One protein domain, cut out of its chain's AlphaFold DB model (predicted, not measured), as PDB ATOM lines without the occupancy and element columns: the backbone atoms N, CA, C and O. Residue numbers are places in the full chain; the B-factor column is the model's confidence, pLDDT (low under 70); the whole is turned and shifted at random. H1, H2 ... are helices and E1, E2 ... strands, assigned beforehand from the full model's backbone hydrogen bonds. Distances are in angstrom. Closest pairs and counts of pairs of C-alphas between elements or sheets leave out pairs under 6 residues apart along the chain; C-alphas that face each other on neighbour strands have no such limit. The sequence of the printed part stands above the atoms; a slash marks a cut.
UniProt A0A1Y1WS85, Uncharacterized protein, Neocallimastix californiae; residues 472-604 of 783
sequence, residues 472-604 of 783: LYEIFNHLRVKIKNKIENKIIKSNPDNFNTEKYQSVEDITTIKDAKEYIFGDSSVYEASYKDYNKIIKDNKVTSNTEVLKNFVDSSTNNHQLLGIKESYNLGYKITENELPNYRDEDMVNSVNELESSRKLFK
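AT A GLANCE: This is residues 472 to 604 of the 783 residues of an uncharacterized protein of Neocallimastix californiae (UniProt A0A1Y1WS85). Two long helices, H1 and H5, lie side by side in opposite directions; the strand hairpin E1-E2 covers the first part of H1 on one side, and H6 packs on H4 and H5 on the side away from H1. The short helices H2 and H3 and two long links fill out the rest, while residues 579 to 584 stick out at the end of H5. The printed part has 133 residues, in the order H1 H2 E1 E2 H3 H4 H5 H6: six named helices and two named strands, antiparallel, the class mostly helix. It is compact, with a radius of gyration of the C-alphas of 14.2 A, and spans 41 by 36 by 26 A.

IN THESE COORDINATES: Find C-alpha 472 at (239.229, 194.161, 207.360); from there H1 runs 33.6 A through residues 472 to 494. Next come H2, residues 507 to 510, then E1, residues 517 to 521, and E2, residues 524 to 528, then H3, residues 531 to 534. H4, residues 546 to 555, is 14.3 A long. At C-alpha 560, (227.503, 178.620, 230.623), H5 begins and runs 28.4 A to residue 579. H6, residues 587 to 599, covers 18.2 A and ends at C-alpha 599, (228.114, 191.559, 235.785).

HOW THE PARTS SIT: Start with H1: it touches H5 at a shallow tilt of 22 degrees, opposite ways, closest at the C-alphas of Arg 480 and Ser 569, 4.7 A apart. Look at Ile 475 and Phe 521 for the closest C-alphas of H1 and E1, 4.9 A. E1 and E2 form a hairpin; N 519 and O 526 are 2.9 A apart and N 521 and O 524 2.8 A, both within hydrogen-bond range. H2 touches H1 at residues 485 to 489 alone, closest at the C-alphas of Asn 489 and Val 507, 6.2 A. H3 and H4 only just touch, with 3 pairs of C-alphas within 8 A, the closest being Tyr 531 and Asn 546, 5.0 A. H4 touches H6 at a shallow tilt of 25 degrees, the same way, closest at the C-alphas of Thr 547 and Ser 592, 5.1 A. H5 and H6 form a helical hairpin at a steep tilt of 42 degrees, closest at the C-alphas of Tyr 570 and Val 593, 6.5 A. H1 and H6 are apart. In H1, H4, H5 and H6 every O i to N i+4 pair is within hydrogen-bond range; H2 and H3 are too short for such a pair, and each has its 1 O i to N i+3 pair within range.

THE WHOLE: The two C-alphas farthest apart, Lys 503 and Leu 581, are 42.8 A from each other. The printed part has no cut. The links H1 to H2 and H3 to H4 are long. The mean pLDDT of the printed part is 88.0; look for values under 70 at residues 500 to 504, 514 to 515 and 539 to 541.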
ATOM      1  N   LEU A 472     238.782 194.775 206.113       93.12
ATOM      2  CA  LEU A 472     239.229 194.161 207.360       93.12
ATOM      3  C   LEU A 472     238.258 194.467 208.509       93.12
ATOM      4  O   LEU A 472     237.916 193.577 209.293       93.12
ATOM      5  N   TYR A 473     237.782 195.711 208.582       92.62
ATOM      6  CA  TYR A 473     236.775 196.141 209.549       92.62
ATOM      7  C   TYR A 473     235.456 195.367 209.397       92.62
ATOM      8  O   TYR A 473     234.876 194.942 210.404       92.62
ATOM      9  N   GLU A 474     234.991 195.155 208.163       94.38
ATOM     10  CA  GLU A 474     233.800 194.357 207.870       94.38
ATOM     11  C   GLU A 474     233.996 192.887 208.246       94.38
ATOM     12  O   GLU A 474     233.161 192.340 208.965       94.38
ATOM     13  N   ILE A 475     235.125 192.276 207.876       96.19
ATOM     14  CA  ILE A 475     235.452 190.878 208.202       96.19
ATOM     15  C   ILE A 475     235.436 190.631 209.716       96.19
ATOM     16  O   ILE A 475     234.815 189.676 210.196       96.19
ATOM     17  N   PHE A 476     236.096 191.487 210.500       96.75
ATOM     18  CA  PHE A 476     236.178 191.294 211.948       96.75
ATOM     19  C   PHE A 476     234.835 191.514 212.646       96.75
ATOM     20  O   PHE A 476     234.459 190.736 213.530       96.75
ATOM     21  N   ASN A 477     234.064 192.522 212.227       96.19
ATOM     22  CA  ASN A 477     232.718 192.716 212.757       96.19
ATOM     23  C   ASN A 477     231.750 191.618 212.307       96.19
ATOM     24  O   ASN A 477     230.916 191.195 213.107       96.19
ATOM     25  N   HIS A 478     231.898 191.082 211.095       97.12
ATOM     26  CA  HIS A 478     231.130 189.934 210.628       97.12
ATOM     27  C   HIS A 478     231.310 188.744 211.576       97.12
ATOM     28  O   HIS A 478     230.325 188.173 212.044       97.12
ATOM     29  N   LEU A 479     232.555 188.382 211.911       96.81
ATOM     30  CA  LEU A 479     232.839 187.283 212.844       96.81
ATOM     31  C   LEU A 479     232.197 187.522 214.218       96.81
ATOM     32  O   LEU A 479     231.505 186.643 214.740       96.81
ATOM     33  N   ARG A 480     232.364 188.730 214.773       95.94
ATOM     34  CA  ARG A 480     231.770 189.141 216.056       95.94
ATOM     35  C   ARG A 480     230.250 188.984 216.059       95.94
ATOM     36  O   ARG A 480     229.694 188.368 216.973       95.94
ATOM     37  N   VAL A 481     229.577 189.563 215.066       96.00
ATOM     38  CA  VAL A 481     228.111 189.631 215.008       96.00
ATOM     39  C   VAL A 481     227.517 188.272 214.649       96.00
ATOM     40  O   VAL A 481     226.495 187.887 215.208       96.00
ATOM     41  N   LYS A 482     228.188 187.469 213.817       95.56
ATOM     42  CA  LYS A 482     227.765 186.090 213.537       95.56
ATOM     43  C   LYS A 482     227.701 185.243 214.814       95.56
ATOM     44  O   LYS A 482     226.724 184.520 215.019       95.56
ATOM     45  N   ILE A 483     228.709 185.347 215.687       94.56
ATOM     46  CA  ILE A 483     228.712 184.666 216.993       94.56
ATOM     47  C   ILE A 483     227.578 185.204 217.874       94.56
ATOM     48  O   ILE A 483     226.813 184.414 218.429       94.56
ATOM     49  N   LYS A 484     227.427 186.534 217.948       95.44
ATOM     50  CA  LYS A 484     226.356 187.207 218.700       95.44
ATOM     51  C   LYS A 484     224.973 186.679 218.304       95.44
ATOM     52  O   LYS A 484     224.281 186.112 219.145       95.44
ATOM     53  N   ASN A 485     224.619 186.760 217.020       94.56
ATOM     54  CA  ASN A 485     223.311 186.350 216.509       94.56
ATOM     55  C   ASN A 485     223.052 184.854 216.749       94.56
ATOM     56  O   ASN A 485     221.966 184.480 217.196       94.56
ATOM     57  N   LYS A 486     224.053 183.979 216.531       93.31
ATOM     58  CA  LYS A 486     223.935 182.533 216.817       93.31
ATOM     59  C   LYS A 486     223.511 182.290 218.271       93.31
ATOM     60  O   LYS A 486     222.635 181.462 218.535       93.31
ATOM     61  N   ILE A 487     224.140 182.991 219.209       94.12
ATOM     62  CA  ILE A 487     223.952 182.789 220.646       94.12
ATOM     63  C   ILE A 487     222.667 183.442 221.147       94.12
ATOM     64  O   ILE A 487     221.916 182.802 221.883       94.12
ATOM     65  N   GLU A 488     222.351 184.655 220.700       93.50
ATOM     66  CA  GLU A 488     221.080 185.315 221.010       93.50
ATOM     67  C   GLU A 488     219.886 184.480 220.535       93.50
ATOM     68  O   GLU A 488     218.963 184.227 221.309       93.50
ATOM     69  N   ASN A 489     219.953 183.925 219.322       92.00
ATOM     70  CA  ASN A 489     218.956 182.981 218.815       92.00
ATOM     71  C   ASN A 489     218.810 181.739 219.705       92.00
ATOM     72  O   ASN A 489     217.696 181.253 219.921       92.00
ATOM     73  N   LYS A 490     219.918 181.213 220.244       90.62
ATOM     74  CA  LYS A 490     219.888 180.087 221.191       90.62
ATOM     75  C   LYS A 490     219.217 180.491 222.509       90.62
ATOM     76  O   LYS A 490     218.440 179.701 223.048       90.62
ATOM     77  N   ILE A 491     219.469 181.699 223.014       91.81
ATOM     78  CA  ILE A 491     218.863 182.227 224.249       91.81
ATOM     79  C   ILE A 491     217.359 182.459 224.071       91.81
ATOM     80  O   ILE A 491     216.588 182.002 224.913       91.81
ATOM     81  N   ILE A 492     216.937 183.081 222.964       89.12
ATOM     82  CA  ILE A 492     215.519 183.309 222.631       89.12
ATOM     83  C   ILE A 492     214.765 181.980 222.598       89.12
ATOM     84  O   ILE A 492     213.751 181.821 223.273       89.12
ATOM     85  N   LYS A 493     215.297 180.986 221.872       86.94
ATOM     86  CA  LYS A 493     214.688 179.649 221.776       86.94
ATOM     87  C   LYS A 493     214.591 178.939 223.126       86.94
ATOM     88  O   LYS A 493     213.647 178.184 223.338       86.94
ATOM     89  N   SER A 494     215.553 179.172 224.019       85.19
ATOM     90  CA  SER A 494     215.591 178.540 225.344       85.19
ATOM     91  C   SER A 494     214.683 179.229 226.372       85.19
ATOM     92  O   SER A 494     214.379 178.616 227.388       85.19
ATOM     93  N   ASN A 495     214.249 180.475 226.130       83.25
ATOM     94  CA  ASN A 495     213.483 181.285 227.090       83.25
ATOM     95  C   ASN A 495     212.284 182.001 226.441       83.25
ATOM     96  O   ASN A 495     212.213 183.232 226.468       83.25
ATOM     97  N   PRO A 496     211.307 181.270 225.883       77.31
ATOM     98  CA  PRO A 496     210.146 181.873 225.217       77.31
ATOM     99  C   PRO A 496     209.275 182.747 226.143       77.31
ATOM    100  O   PRO A 496     208.462 183.544 225.673       77.31
ATOM    101  N   ASP A 497     209.428 182.628 227.463       78.56
ATOM    102  CA  ASP A 497     208.698 183.459 228.421       78.56
ATOM    103  C   ASP A 497     209.250 184.888 228.499       78.56
ATOM    104  O   ASP A 497     208.462 185.818 228.644       78.56
ATOM    105  N   ASN A 498     210.559 185.081 228.300       78.75
ATOM    106  CA  ASN A 498     211.208 186.398 228.355       78.75
ATOM    107  C   ASN A 498     211.115 187.160 227.022       78.75
ATOM    108  O   ASN A 498     211.242 188.387 226.991       78.75
ATOM    109  N   PHE A 499     210.878 186.441 225.920       82.12
ATOM    110  CA  PHE A 499     210.835 187.009 224.578       82.12
ATOM    111  C   PHE A 499     209.441 186.844 223.941       82.12
ATOM    112  O   PHE A 499     208.889 185.752 223.877       82.12
ATOM    113  N   ASN A 500     208.845 187.936 223.459       69.88
ATOM    114  CA  ASN A 500     207.601 187.988 222.693       69.88
ATOM    115  C   ASN A 500     207.814 187.553 221.241       69.88
ATOM    116  O   ASN A 500     207.475 188.273 220.306       69.88
ATOM    117  N   THR A 501     208.418 186.392 221.048       63.00
ATOM    118  CA  THR A 501     208.535 185.807 219.722       63.00
ATOM    119  C   THR A 501     207.330 184.910 219.480       63.00
ATOM    120  O   THR A 501     206.955 184.087 220.322       63.00
ATOM    121  N   GLU A 502     206.712 185.024 218.302       61.53
ATOM    122  CA  GLU A 502     206.042 183.846 217.751       61.53
ATOM    123  C   GLU A 502     207.073 182.710 217.786       61.53
ATOM    124  O   GLU A 502     208.252 182.964 217.507       61.53
ATOM    125  N   LYS A 503     206.679 181.485 218.186       52.53
ATOM    126  CA  LYS A 503     207.604 180.337 218.204       52.53
ATOM    127  C   LYS A 503     208.435 180.399 216.914       52.53
ATOM    128  O   LYS A 503     207.848 180.421 215.839       52.53
ATOM    129  N   TYR A 504     209.764 180.447 217.048       57.81
ATOM    130  CA  TYR A 504     210.761 180.443 215.963       57.81
ATOM    131  C   TYR A 504     211.230 181.777 215.342       57.81
ATOM    132  O   TYR A 504     212.103 181.689 214.484       57.81
ATOM    133  N   GLN A 505     210.786 182.969 215.768       72.62
ATOM    134  CA  GLN A 505     211.416 184.214 215.273       72.62
ATOM    135  C   GLN A 505     212.877 184.336 215.738       72.62
ATOM    136  O   GLN A 505     213.179 184.207 216.928       72.62
ATOM    137  N   SER A 506     213.770 184.574 214.780       81.75
ATOM    138  CA  SER A 506     215.206 184.786 214.967       81.75
ATOM    139  C   SER A 506     215.571 186.273 215.052       81.75
ATOM    140  O   SER A 506     214.764 187.145 214.724       81.75
ATOM    141  N   VAL A 507     216.796 186.578 215.486       84.94
ATOM    142  CA  VAL A 507     217.365 187.938 215.465       84.94
ATOM    143  C   VAL A 507     217.349 188.496 214.041       84.94
ATOM    144  O   VAL A 507     217.023 189.660 213.817       84.94
ATOM    145  N   GLU A 508     217.631 187.650 213.057       86.19
ATOM    146  CA  GLU A 508     217.605 187.994 211.643       86.19
ATOM    147  C   GLU A 508     216.196 188.409 211.185       86.19
ATOM    148  O   GLU A 508     216.063 189.389 210.455       86.19
ATOM    149  N   ASP A 509     215.142 187.743 211.672       82.00
ATOM    150  CA  ASP A 509     213.750 188.050 211.300       82.00
ATOM    151  C   ASP A 509     213.273 189.413 211.828       82.00
ATOM    152  O   ASP A 509     212.405 190.055 211.231       82.00
ATOM    153  N   ILE A 510     213.816 189.864 212.962       78.56
ATOM    154  CA  ILE A 510     213.389 191.114 213.615       78.56
ATOM    155  C   ILE A 510     214.202 192.327 213.174       78.56
ATOM    156  O   ILE A 510     213.769 193.466 213.394       78.56
ATOM    157  N   THR A 511     215.363 192.086 212.569       80.56
ATOM    158  CA  THR A 511     216.317 193.119 212.180       80.56
ATOM    159  C   THR A 511     215.767 193.921 211.007       80.56
ATOM    160  O   THR A 511     215.536 193.408 209.912       80.56
ATOM    161  N   THR A 512     215.538 195.215 211.220       72.75
ATOM    162  CA  THR A 512     215.054 196.094 210.155       72.75
ATOM    163  C   THR A 512     216.225 196.499 209.262       72.75
ATOM    164  O   THR A 512     217.028 197.340 209.652       72.75
ATOM    165  N   ILE A 513     216.294 195.970 208.033       71.31
ATOM    166  CA  ILE A 513     217.412 196.211 207.088       71.31
ATOM    167  C   ILE A 513     217.731 197.708 206.896       71.31
ATOM    168  O   ILE A 513     218.879 198.068 206.678       71.31
ATOM    169  N   LYS A 514     216.736 198.602 207.002       68.75
ATOM    170  CA  LYS A 514     216.948 200.053 206.845       68.75
ATOM    171  C   LYS A 514     217.821 200.691 207.932       68.75
ATOM    172  O   LYS A 514     218.467 201.689 207.633       68.75
ATOM    173  N   ASP A 515     217.808 200.152 209.148       67.50
ATOM    174  CA  ASP A 515     218.457 200.752 210.322       67.50
ATOM    175  C   ASP A 515     219.609 199.884 210.872       67.50
ATOM    176  O   ASP A 515     220.330 200.310 211.777       67.50
ATOM    177  N   ALA A 516     219.786 198.672 210.338       78.94
ATOM    178  CA  ALA A 516     220.798 197.718 210.775       78.94
ATOM    179  C   ALA A 516     222.160 197.969 210.116       78.94
ATOM    180  O   ALA A 516     222.245 198.388 208.961       78.94
ATOM    181  N   LYS A 517     223.241 197.657 210.841       87.88
ATOM    182  CA  LYS A 517     224.597 197.657 210.277       87.88
ATOM    183  C   LYS A 517     224.851 196.309 209.600       87.88
ATOM    184  O   LYS A 517     224.744 195.275 210.257       87.88
ATOM    185  N   GLU A 518     225.170 196.326 208.310       92.38
ATOM    186  CA  GLU A 518     225.588 195.141 207.552       92.38
ATOM    187  C   GLU A 518     227.109 194.980 207.599       92.38
ATOM    188  O   GLU A 518     227.838 195.966 207.488       92.38
ATOM    189  N   TYR A 519     227.580 193.739 207.737       95.06
ATOM    190  CA  TYR A 519     228.996 193.381 207.679       95.06
ATOM    191  C   TYR A 519     229.224 192.204 206.731       95.06
ATOM    192  O   TYR A 519     228.556 191.166 206.841       95.06
ATOM    193  N   ILE A 520     230.196 192.336 205.829       94.06
ATOM    194  CA  ILE A 520     230.475 191.358 204.774       94.06
ATOM    195  C   ILE A 520     231.776 190.603 205.075       94.06
ATOM    196  O   ILE A 520     232.772 191.161 205.524       94.06
ATOM    197  N   PHE A 521     231.758 189.296 204.823       95.69
ATOM    198  CA  PHE A 521     232.934 188.432 204.799       95.69
ATOM    199  C   PHE A 521     232.817 187.535 203.570       95.69
ATOM    200  O   PHE A 521     232.071 186.550 203.570       95.69
ATOM    201  N   GLY A 522     233.597 187.844 202.533       91.44
ATOM    202  CA  GLY A 522     233.581 187.092 201.281       91.44
ATOM    203  C   GLY A 522     232.184 187.097 200.663       91.44
ATOM    204  O   GLY A 522     231.652 188.153 200.338       91.44
ATOM    205  N   ASP A 523     231.576 185.915 200.546       90.00
ATOM    206  CA  ASP A 523     230.238 185.747 199.961       90.00
ATOM    207  C   ASP A 523     229.104 185.778 201.015       90.00
ATOM    208  O   ASP A 523     227.951 185.487 200.696       90.00
ATOM    209  N   SER A 524     229.415 186.071 202.286       93.50
ATOM    210  CA  SER A 524     228.460 186.057 203.403       93.50
ATOM    211  C   SER A 524     228.252 187.456 203.973       93.50
ATOM    212  O   SER A 524     229.220 188.165 204.232       93.50
ATOM    213  N   SER A 525     227.007 187.802 204.306       92.69
ATOM    214  CA  SER A 525     226.689 188.989 205.104       92.69
ATOM    215  C   SER A 525     225.969 188.637 206.405       92.69
ATOM    216  O   SER A 525     225.379 187.564 206.549       92.69
ATOM    217  N   VAL A 526     226.081 189.527 207.386       94.25
ATOM    218  CA  VAL A 526     225.368 189.474 208.665       94.25
ATOM    219  C   VAL A 526     224.960 190.886 209.059       94.25
ATOM    220  O   VAL A 526     225.700 191.842 208.832       94.25
ATOM    221  N   TYR A 527     223.783 191.001 209.671       92.94
ATOM    222  CA  TYR A 527     223.250 192.258 210.176       92.94
ATOM    223  C   TYR A 527     223.317 192.297 211.703       92.94
ATOM    224  O   TYR A 527     222.929 191.337 212.376       92.94
ATOM    225  N   GLU A 528     223.792 193.416 212.249       92.81
ATOM    226  CA  GLU A 528     223.707 193.710 213.678       92.81
ATOM    227  C   GLU A 528     222.431 194.501 213.972       92.81
ATOM    228  O   GLU A 528     222.247 195.622 213.487       92.81
ATOM    229  N   ALA A 529     221.557 193.905 214.785       89.00
ATOM    230  CA  ALA A 529     220.325 194.527 215.246       89.00
ATOM    231  C   ALA A 529     220.600 195.692 216.209       89.00
ATOM    232  O   ALA A 529     221.511 195.641 217.042       89.00
ATOM    233  N   SER A 530     219.769 196.731 216.131       88.56
ATOM    234  CA  SER A 530     219.778 197.849 217.076       88.56
ATOM    235  C   SER A 530     218.870 197.567 218.276       88.56
ATOM    236  O   SER A 530     217.926 196.783 218.175       88.56
ATOM    237  N   TYR A 531     219.046 198.280 219.395       88.38
ATOM    238  CA  TYR A 531     218.128 198.176 220.544       88.38
ATOM    239  C   TYR A 531     216.646 198.378 220.173       88.38
ATOM    240  O   TYR A 531     215.757 197.801 220.801       88.38
ATOM    241  N   LYS A 532     216.357 199.169 219.129       87.31
ATOM    242  CA  LYS A 532     214.988 199.391 218.641       87.31
ATOM    243  C   LYS A 532     214.387 198.141 218.012       87.31
ATOM    244  O   LYS A 532     213.184 197.934 218.148       87.31
ATOM    245  N   ASP A 533     215.195 197.311 217.358       87.38
ATOM    246  CA  ASP A 533     214.739 196.041 216.794       87.38
ATOM    247  C   ASP A 533     214.352 195.062 217.913       87.38
ATOM    248  O   ASP A 533     213.282 194.455 217.853       87.38
ATOM    249  N   TYR A 534     215.139 194.994 218.994       87.62
ATOM    250  CA  TYR A 534     214.853 194.114 220.136       87.62
ATOM    251  C   TYR A 534     213.589 194.498 220.921       87.62
ATOM    252  O   TYR A 534     212.941 193.621 221.490       87.62
ATOM    253  N   ASN A 535     213.154 195.765 220.889       85.94
ATOM    254  CA  ASN A 535     211.870 196.185 221.477       85.94
ATOM    255  C   ASN A 535     210.646 195.474 220.863       85.94
ATOM    256  O   ASN A 535     209.567 195.507 221.449       85.94
ATOM    257  N   LYS A 536     210.788 194.832 219.695       81.06
ATOM    258  CA  LYS A 536     209.727 194.006 219.095       81.06
ATOM    259  C   LYS A 536     209.541 192.674 219.827       81.06
ATOM    260  O   LYS A 536     208.442 192.129 219.799       81.06
ATOM    261  N   ILE A 537     210.600 192.165 220.463       81.25
ATOM    262  CA  ILE A 537     210.629 190.821 221.044       81.25
ATOM    263  C   ILE A 537     210.909 190.776 222.540       81.25
ATOM    264  O   ILE A 537     210.779 189.709 223.106       81.25
ATOM    265  N   ILE A 538     211.285 191.849 223.226       83.38
ATOM    266  CA  ILE A 538     211.453 191.810 224.691       83.38
ATOM    267  C   ILE A 538     210.104 192.154 225.346       83.38
ATOM    268  O   ILE A 538     209.563 193.228 225.091       83.38
ATOM    269  N   LYS A 539     209.529 191.242 226.155       69.94
ATOM    270  CA  LYS A 539     208.148 191.377 226.685       69.94
ATOM    271  C   LYS A 539     207.972 192.495 227.715       69.94
ATOM    272  O   LYS A 539     206.966 193.200 227.664       69.94
ATOM    273  N   ASP A 540     208.934 192.654 228.623       62.06
ATOM    274  CA  ASP A 540     208.690 193.363 229.890       62.06
ATOM    275  C   ASP A 540     209.432 194.698 230.031       62.06
ATOM    276  O   ASP A 540     209.079 195.512 230.882       62.06
ATOM    277  N   ASN A 541     210.414 194.974 229.168       62.66
ATOM    278  CA  ASN A 541     211.234 196.179 229.240       62.66
ATOM    279  C   ASN A 541     211.302 196.868 227.879       62.66
ATOM    280  O   ASN A 541     211.820 196.303 226.917       62.66
ATOM    281  N   LYS A 542     210.846 198.128 227.817       76.19
ATOM    282  CA  LYS A 542     211.270 199.021 226.736       76.19
ATOM    283  C   LYS A 542     212.748 199.309 226.942       76.19
ATOM    284  O   LYS A 542     213.096 200.124 227.791       76.19
ATOM    285  N   VAL A 543     213.587 198.626 226.177       86.69
ATOM    286  CA  VAL A 543     215.024 198.874 226.163       86.69
ATOM    287  C   VAL A 543     215.303 200.176 225.420       86.69
ATOM    288  O   VAL A 543     214.701 200.479 224.383       86.69
ATOM    289  N   THR A 544     216.211 200.965 225.973       89.19
ATOM    290  CA  THR A 544     216.601 202.287 225.477       89.19
ATOM    291  C   THR A 544     218.040 202.322 224.970       89.19
ATOM    292  O   THR A 544     218.429 203.293 224.323       89.19
ATOM    293  N   SER A 545     218.813 201.256 225.209       90.12
ATOM    294  CA  SER A 545     220.210 201.128 224.787       90.12
ATOM    295  C   SER A 545     220.593 199.686 224.438       90.12
ATOM    296  O   SER A 545     219.937 198.725 224.847       90.12
ATOM    297  N   ASN A 546     221.695 199.530 223.699       90.12
ATOM    298  CA  ASN A 546     222.271 198.218 223.388       90.12
ATOM    299  C   ASN A 546     222.827 197.518 224.646       90.12
ATOM    300  O   ASN A 546     222.751 196.296 224.756       90.12
ATOM    301  N   THR A 547     223.308 198.278 225.633       92.25
ATOM    302  CA  THR A 547     223.767 197.734 226.921       92.25
ATOM    303  C   THR A 547     222.614 197.123 227.728       92.25
ATOM    304  O   THR A 547     222.768 196.053 228.315       92.25
ATOM    305  N   GLU A 548     221.422 197.729 227.708       91.19
ATOM    306  CA  GLU A 548     220.230 197.133 228.330       91.19
ATOM    307  C   GLU A 548     219.790 195.845 227.624       91.19
ATOM    308  O   GLU A 548     219.411 194.875 228.285       91.19
ATOM    309  N   VAL A 549     219.864 195.795 226.289       91.06
ATOM    310  CA  VAL A 549     219.611 194.562 225.522       91.06
ATOM    311  C   VAL A 549     220.560 193.453 225.964       91.06
ATOM    312  O   VAL A 549     220.114 192.357 226.303       91.06
ATOM    313  N   LEU A 550     221.858 193.752 226.022       93.94
ATOM    314  CA  LEU A 550     222.879 192.808 226.462       93.94
ATOM    315  C   LEU A 550     222.578 192.247 227.851       93.94
ATOM    316  O   LEU A 550     222.623 191.033 228.046       93.94
ATOM    317  N   LYS A 551     222.203 193.110 228.798       92.44
ATOM    318  CA  LYS A 551     221.815 192.690 230.145       92.44
ATOM    319  C   LYS A 551     220.645 191.706 230.128       92.44
ATOM    320  O   LYS A 551     220.734 190.656 230.761       92.44
ATOM    321  N   ASN A 552     219.599 191.976 229.341       90.62
ATOM    322  CA  ASN A 552     218.465 191.054 229.199       90.62
ATOM    323  C   ASN A 552     218.898 189.681 228.651       90.62
ATOM    324  O   ASN A 552     218.410 188.654 229.129       90.62
ATOM    325  N   PHE A 553     219.829 189.627 227.692       92.88
ATOM    326  CA  PHE A 553     220.364 188.361 227.174       92.88
ATOM    327  C   PHE A 553     221.236 187.617 228.190       92.88
ATOM    328  O   PHE A 553     221.108 186.398 228.335       92.88
ATOM    329  N   VAL A 554     222.093 188.326 228.927       93.62
ATOM    330  CA  VAL A 554     222.911 187.738 229.999       93.62
ATOM    331  C   VAL A 554     222.018 187.162 231.099       93.62
ATOM    332  O   VAL A 554     222.225 186.027 231.534       93.62
ATOM    333  N   ASP A 555     220.994 187.904 231.514       90.75
ATOM    334  CA  ASP A 555     220.057 187.489 232.558       90.75
ATOM    335  C   ASP A 555     219.142 186.348 232.103       90.75
ATOM    336  O   ASP A 555     218.854 185.450 232.892       90.75
ATOM    337  N   SER A 556     218.789 186.308 230.816       90.75
ATOM    338  CA  SER A 556     218.025 185.208 230.213       90.75
ATOM    339  C   SER A 556     218.879 183.990 229.846       90.75
ATOM    340  O   SER A 556     218.348 182.977 229.399       90.75
ATOM    341  N   SER A 557     220.204 184.038 229.982       91.00
ATOM    342  CA  SER A 557     221.051 182.893 229.636       91.00
ATOM    343  C   SER A 557     220.842 181.732 230.615       91.00
ATOM    344  O   SER A 557     220.946 181.887 231.831       91.00
ATOM    345  N   THR A 558     220.601 180.539 230.073       87.19
ATOM    346  CA  THR A 558     220.268 179.324 230.833       87.19
ATOM    347  C   THR A 558     221.476 178.451 231.147       87.19
ATOM    348  O   THR A 558     221.409 177.700 232.112       87.19
ATOM    349  N   ASN A 559     222.562 178.473 230.364       87.50
ATOM    350  CA  ASN A 559     223.804 177.692 230.573       87.50
ATOM    351  C   ASN A 559     225.060 178.563 230.462       87.50
ATOM    352  O   ASN A 559     225.007 179.715 230.033       87.50
ATOM    353  N   ASN A 560     226.210 177.979 230.821       90.50
ATOM    354  CA  ASN A 560     227.503 178.620 230.623       90.50
ATOM    355  C   ASN A 560     227.877 178.717 229.144       90.50
ATOM    356  O   ASN A 560     228.465 179.713 228.753       90.50
ATOM    357  N   HIS A 561     227.511 177.740 228.315       92.12
ATOM    358  CA  HIS A 561     227.752 177.756 226.875       92.12
ATOM    359  C   HIS A 561     227.195 179.022 226.190       92.12
ATOM    360  O   HIS A 561     227.910 179.670 225.430       92.12
ATOM    361  N   GLN A 562     225.962 179.434 226.511       93.69
ATOM    362  CA  GLN A 562     225.386 180.700 226.034       93.69
ATOM    363  C   GLN A 562     226.210 181.910 226.503       93.69
ATOM    364  O   GLN A 562     226.541 182.782 225.703       93.69
ATOM    365  N   LEU A 563     226.608 181.946 227.778       94.69
ATOM    366  CA  LEU A 563     227.424 183.039 228.322       94.69
ATOM    367  C   LEU A 563     228.832 183.090 227.707       94.69
ATOM    368  O   LEU A 563     229.354 184.176 227.475       94.69
ATOM    369  N   LEU A 564     229.447 181.940 227.420       93.69
ATOM    370  CA  LEU A 564     230.745 181.853 226.750       93.69
ATOM    371  C   LEU A 564     230.668 182.381 225.316       93.69
ATOM    372  O   LEU A 564     231.557 183.112 224.899       93.69
ATOM    373  N   GLY A 565     229.578 182.111 224.599       94.12
ATOM    374  CA  GLY A 565     229.363 182.692 223.276       94.12
ATOM    375  C   GLY A 565     229.184 184.219 223.297       94.12
ATOM    376  O   GLY A 565     229.724 184.915 222.437       94.12
ATOM    377  N   ILE A 566     228.501 184.768 224.316       96.06
ATOM    378  CA  ILE A 566     228.465 186.226 224.553       96.06
ATOM    379  C   ILE A 566     229.889 186.742 224.810       96.06
ATOM    380  O   ILE A 566     230.319 187.710 224.184       96.06
ATOM    381  N   LYS A 567     230.642 186.076 225.694       95.38
ATOM    382  CA  LYS A 567     232.026 186.438 226.022       95.38
ATOM    383  C   LYS A 567     232.912 186.485 224.775       95.38
ATOM    384  O   LYS A 567     233.616 187.470 224.608       95.38
ATOM    385  N   GLU A 568     232.865 185.476 223.904       93.12
ATOM    386  CA  GLU A 568     233.656 185.423 222.662       93.12
ATOM    387  C   GLU A 568     233.342 186.602 221.728       93.12
ATOM    388  O   GLU A 568     234.251 187.294 221.270       93.12
ATOM    389  N   SER A 569     232.059 186.903 221.501       96.00
ATOM    390  CA  SER A 569     231.667 188.034 220.649       96.00
ATOM    391  C   SER A 569     232.194 189.373 221.187       96.00
ATOM    392  O   SER A 569     232.851 190.133 220.471       96.00
ATOM    393  N   TYR A 570     231.970 189.658 222.470       96.50
ATOM    394  CA  TYR A 570     232.382 190.930 223.071       96.50
ATOM    395  C   TYR A 570     233.891 191.014 223.345       96.50
ATOM    396  O   TYR A 570     234.431 192.114 223.353       96.50
ATOM    397  N   ASN A 571     234.596 189.892 223.503       94.69
ATOM    398  CA  ASN A 571     236.060 189.858 223.584       94.69
ATOM    399  C   ASN A 571     236.704 190.278 222.249       94.69
ATOM    400  O   ASN A 571     237.627 191.093 222.244       94.69
ATOM    401  N   LEU A 572     236.166 189.819 221.112       95.50
ATOM    402  CA  LEU A 572     236.586 190.311 219.794       95.50
ATOM    403  C   LEU A 572     236.192 191.785 219.588       95.50
ATOM    404  O   LEU A 572     237.001 192.576 219.105       95.50
ATOM    405  N   GLY A 573     234.985 192.180 220.010       96.12
ATOM    406  CA  GLY A 573     234.529 193.577 219.977       96.12
ATOM    407  C   GLY A 573     235.403 194.532 220.794       96.12
ATOM    408  O   GLY A 573     235.735 195.617 220.311       96.12
ATOM    409  N   TYR A 574     235.839 194.107 221.983       96.38
ATOM    410  CA  TYR A 574     236.822 194.814 222.802       96.38
ATOM    411  C   TYR A 574     238.115 195.042 222.022       96.38
ATOM    412  O   TYR A 574     238.560 196.178 221.935       96.38
ATOM    413  N   LYS A 575     238.676 194.006 221.386       95.62
ATOM    414  CA  LYS A 575     239.943 194.115 220.647       95.62
ATOM    415  C   LYS A 575     239.875 195.017 219.420       95.62
ATOM    416  O   LYS A 575     240.790 195.814 219.213       95.62
ATOM    417  N   ILE A 576     238.783 194.940 218.657       95.25
ATOM    418  CA  ILE A 576     238.524 195.855 217.535       95.25
ATOM    419  C   ILE A 576     238.442 197.296 218.048       95.25
ATOM    420  O   ILE A 576     239.047 198.187 217.473       95.25
ATOM    421  N   THR A 577     237.732 197.528 219.153       94.88
ATOM    422  CA  THR A 577     237.534 198.878 219.708       94.88
ATOM    423  C   THR A 577     238.785 199.410 220.419       94.88
ATOM    424  O   THR A 577     239.040 200.607 220.405       94.88
ATOM    425  N   GLU A 578     239.597 198.543 221.024       93.94
ATOM    426  CA  GLU A 578     240.893 198.887 221.623       93.94
ATOM    427  C   GLU A 578     241.873 199.408 220.568       93.94
ATOM    428  O   GLU A 578     242.586 200.372 220.847       93.94
ATOM    429  N   ASN A 579     241.850 198.817 219.362       93.94
ATOM    430  CA  ASN A 579     242.654 199.249 218.218       93.94
ATOM    431  C   ASN A 579     242.368 200.698 217.805       93.94
ATOM    432  O   ASN A 579     243.252 201.378 217.292       93.94
ATOM    433  N   GLU A 580     241.140 201.167 218.020       89.25
ATOM    434  CA  GLU A 580     240.704 202.492 217.605       89.25
ATOM    435  C   GLU A 580     241.298 203.598 218.475       89.25
ATOM    436  O   GLU A 580     241.395 203.496 219.707       89.25
ATOM    437  N   LEU A 581     241.575 204.729 217.822       85.81
ATOM    438  CA  LEU A 581     241.818 205.994 218.506       85.81
ATOM    439  C   LEU A 581     240.641 206.311 219.452       85.81
ATOM    440  O   LEU A 581     239.484 206.215 219.031       85.81
ATOM    441  N   PRO A 582     240.893 206.763 220.693       83.56
ATOM    442  CA  PRO A 582     239.849 207.014 221.690       83.56
ATOM    443  C   PRO A 582     238.683 207.911 221.252       83.56
ATOM    444  O   PRO A 582     237.569 207.728 221.742       83.56
ATOM    445  N   ASN A 583     238.898 208.860 220.334       84.00
ATOM    446  CA  ASN A 583     237.828 209.717 219.797       84.00
ATOM    447  C   ASN A 583     236.882 208.992 218.816       84.00
ATOM    448  O   ASN A 583     235.814 209.519 218.515       84.00
ATOM    449  N   TYR A 584     237.269 207.822 218.300       86.19
ATOM    450  CA  TYR A 584     236.493 207.037 217.330       86.19
ATOM    451  C   TYR A 584     235.997 205.700 217.884       86.19
ATOM    452  O   TYR A 584     235.347 204.944 217.161       86.19
ATOM    453  N   ARG A 585     236.282 205.405 219.155       90.19
ATOM    454  CA  ARG A 585     235.756 204.218 219.832       90.19
ATOM    455  C   ARG A 585     234.232 204.261 219.864       90.19
ATOM    456  O   ARG A 585     233.644 205.289 220.196       90.19
ATOM    457  N   ASP A 586     233.609 203.129 219.549       90.38
ATOM    458  CA  ASP A 586     232.162 202.961 219.671       90.38
ATOM    459  C   ASP A 586     231.776 202.959 221.158       90.38
ATOM    460  O   ASP A 586     232.084 202.016 221.893       90.38
ATOM    461  N   GLU A 587     231.125 204.034 221.608       92.69
ATOM    462  CA  GLU A 587     230.721 204.214 223.004       92.69
ATOM    463  C   GLU A 587     229.804 203.081 223.492       92.69
ATOM    464  O   GLU A 587     229.960 202.610 224.620       92.69
ATOM    465  N   ASP A 588     228.905 202.575 222.638       92.31
ATOM    466  CA  ASP A 588     228.015 201.467 222.996       92.31
ATOM    467  C   ASP A 588     228.817 200.190 223.278       92.31
ATOM    468  O   ASP A 588     228.505 199.452 224.219       92.31
ATOM    469  N   MET A 589     229.869 199.927 222.494       94.88
ATOM    470  CA  MET A 589     230.758 198.784 222.714       94.88
ATOM    471  C   MET A 589     231.575 198.959 223.997       94.88
ATOM    472  O   MET A 589     231.659 198.023 224.793       94.88
ATOM    473  N   VAL A 590     232.119 200.159 224.238       96.06
ATOM    474  CA  VAL A 590     232.852 200.487 225.473       96.06
ATOM    475  C   VAL A 590     231.985 200.236 226.708       96.06
ATOM    476  O   VAL A 590     232.379 199.490 227.608       96.06
ATOM    477  N   ASN A 591     230.770 200.785 226.718       96.06
ATOM    478  CA  ASN A 591     229.825 200.628 227.820       96.06
ATOM    479  C   ASN A 591     229.410 199.162 228.012       96.06
ATOM    480  O   ASN A 591     229.358 198.674 229.139       96.06
ATOM    481  N   SER A 592     229.177 198.434 226.919       95.75
ATOM    482  CA  SER A 592     228.774 197.026 226.963       95.75
ATOM    483  C   SER A 592     229.869 196.102 227.506       95.75
ATOM    484  O   SER A 592     229.579 195.216 228.309       95.75
ATOM    485  N   VAL A 593     231.132 196.313 227.121       96.12
ATOM    486  CA  VAL A 593     232.269 195.544 227.654       96.12
ATOM    487  C   VAL A 593     232.461 195.822 229.149       96.12
ATOM    488  O   VAL A 593     232.652 194.881 229.921       96.12
ATOM    489  N   ASN A 594     232.360 197.089 229.569       94.12
ATOM    490  CA  ASN A 594     232.460 197.480 230.980       94.12
ATOM    491  C   ASN A 594     231.308 196.894 231.829       94.12
ATOM    492  O   ASN A 594     231.544 196.400 232.935       94.12
ATOM    493  N   GLU A 595     230.074 196.878 231.310       94.06
ATOM    494  CA  GLU A 595     228.929 196.234 231.976       94.06
ATOM    495  C   GLU A 595     229.162 194.724 232.131       94.06
ATOM    496  O   GLU A 595     229.001 194.179 233.226       94.06
ATOM    497  N   LEU A 596     229.607 194.034 231.072       93.75
ATOM    498  CA  LEU A 596     229.863 192.591 231.130       93.75
ATOM    499  C   LEU A 596     230.903 192.227 232.183       93.75
ATOM    500  O   LEU A 596     230.642 191.335 232.993       93.75
ATOM    501  N   GLU A 597     232.039 192.924 232.190       90.25
ATOM    502  CA  GLU A 597     233.137 192.698 233.133       90.25
ATOM    503  C   GLU A 597     232.663 192.747 234.597       90.25
ATOM    504  O   GLU A 597     233.069 191.912 235.412       90.25
ATOM    505  N   SER A 598     231.750 193.669 234.916       84.81
ATOM    506  CA  SER A 598     231.200 193.832 236.267       84.81
ATOM    507  C   SER A 598     230.045 192.873 236.603       84.81
ATOM    508  O   SER A 598     229.797 192.593 237.777       84.81
ATOM    509  N   SER A 599     229.361 192.317 235.596       86.19
ATOM    510  CA  SER A 599     228.114 191.559 235.785       86.19
ATOM    511  C   SER A 599     228.291 190.158 236.393       86.19
ATOM    512  O   SER A 599     227.518 189.753 237.266       86.19
ATOM    513  N   ARG A 600     229.274 189.367 235.930       85.44
ATOM    514  CA  ARG A 600     229.477 187.964 236.349       85.44
ATOM    515  C   ARG A 600     230.953 187.581 236.333       85.44
ATOM    516  O   ARG A 600     231.697 187.959 235.436       85.44
ATOM    517  N   LYS A 601     231.353 186.683 237.248       85.12
ATOM    518  CA  LYS A 601     232.735 186.153 237.331       85.12
ATOM    519  C   LYS A 601     233.263 185.582 236.006       85.12
ATOM    520  O   LYS A 601     234.457 185.663 235.757       85.12
ATOM    521  N   LEU A 602     232.389 185.013 235.170       87.25
ATOM    522  CA  LEU A 602     232.743 184.435 233.867       87.25
ATOM    523  C   LEU A 602     233.321 185.464 232.880       87.25
ATOM    524  O   LEU A 602     234.125 185.083 232.033       87.25
ATOM    525  N   PHE A 603     232.927 186.734 233.003       91.06
ATOM    526  CA  PHE A 603     233.322 187.821 232.107       91.06
ATOM    527  C   PHE A 603     234.514 188.636 232.620       91.06
ATOM    528  O   PHE A 603     234.966 189.534 231.919       91.06
ATOM    529  N   LYS A 604     235.065 188.320 233.802       84.31
ATOM    530  CA  LYS A 604     236.179 189.086 234.391       84.31
ATOM    531  C   LYS A 604     237.413 189.185 233.487       84.31
ATOM    532  O   LYS A 604     238.145 190.155 233.578       84.31
TER     533      LYS A 604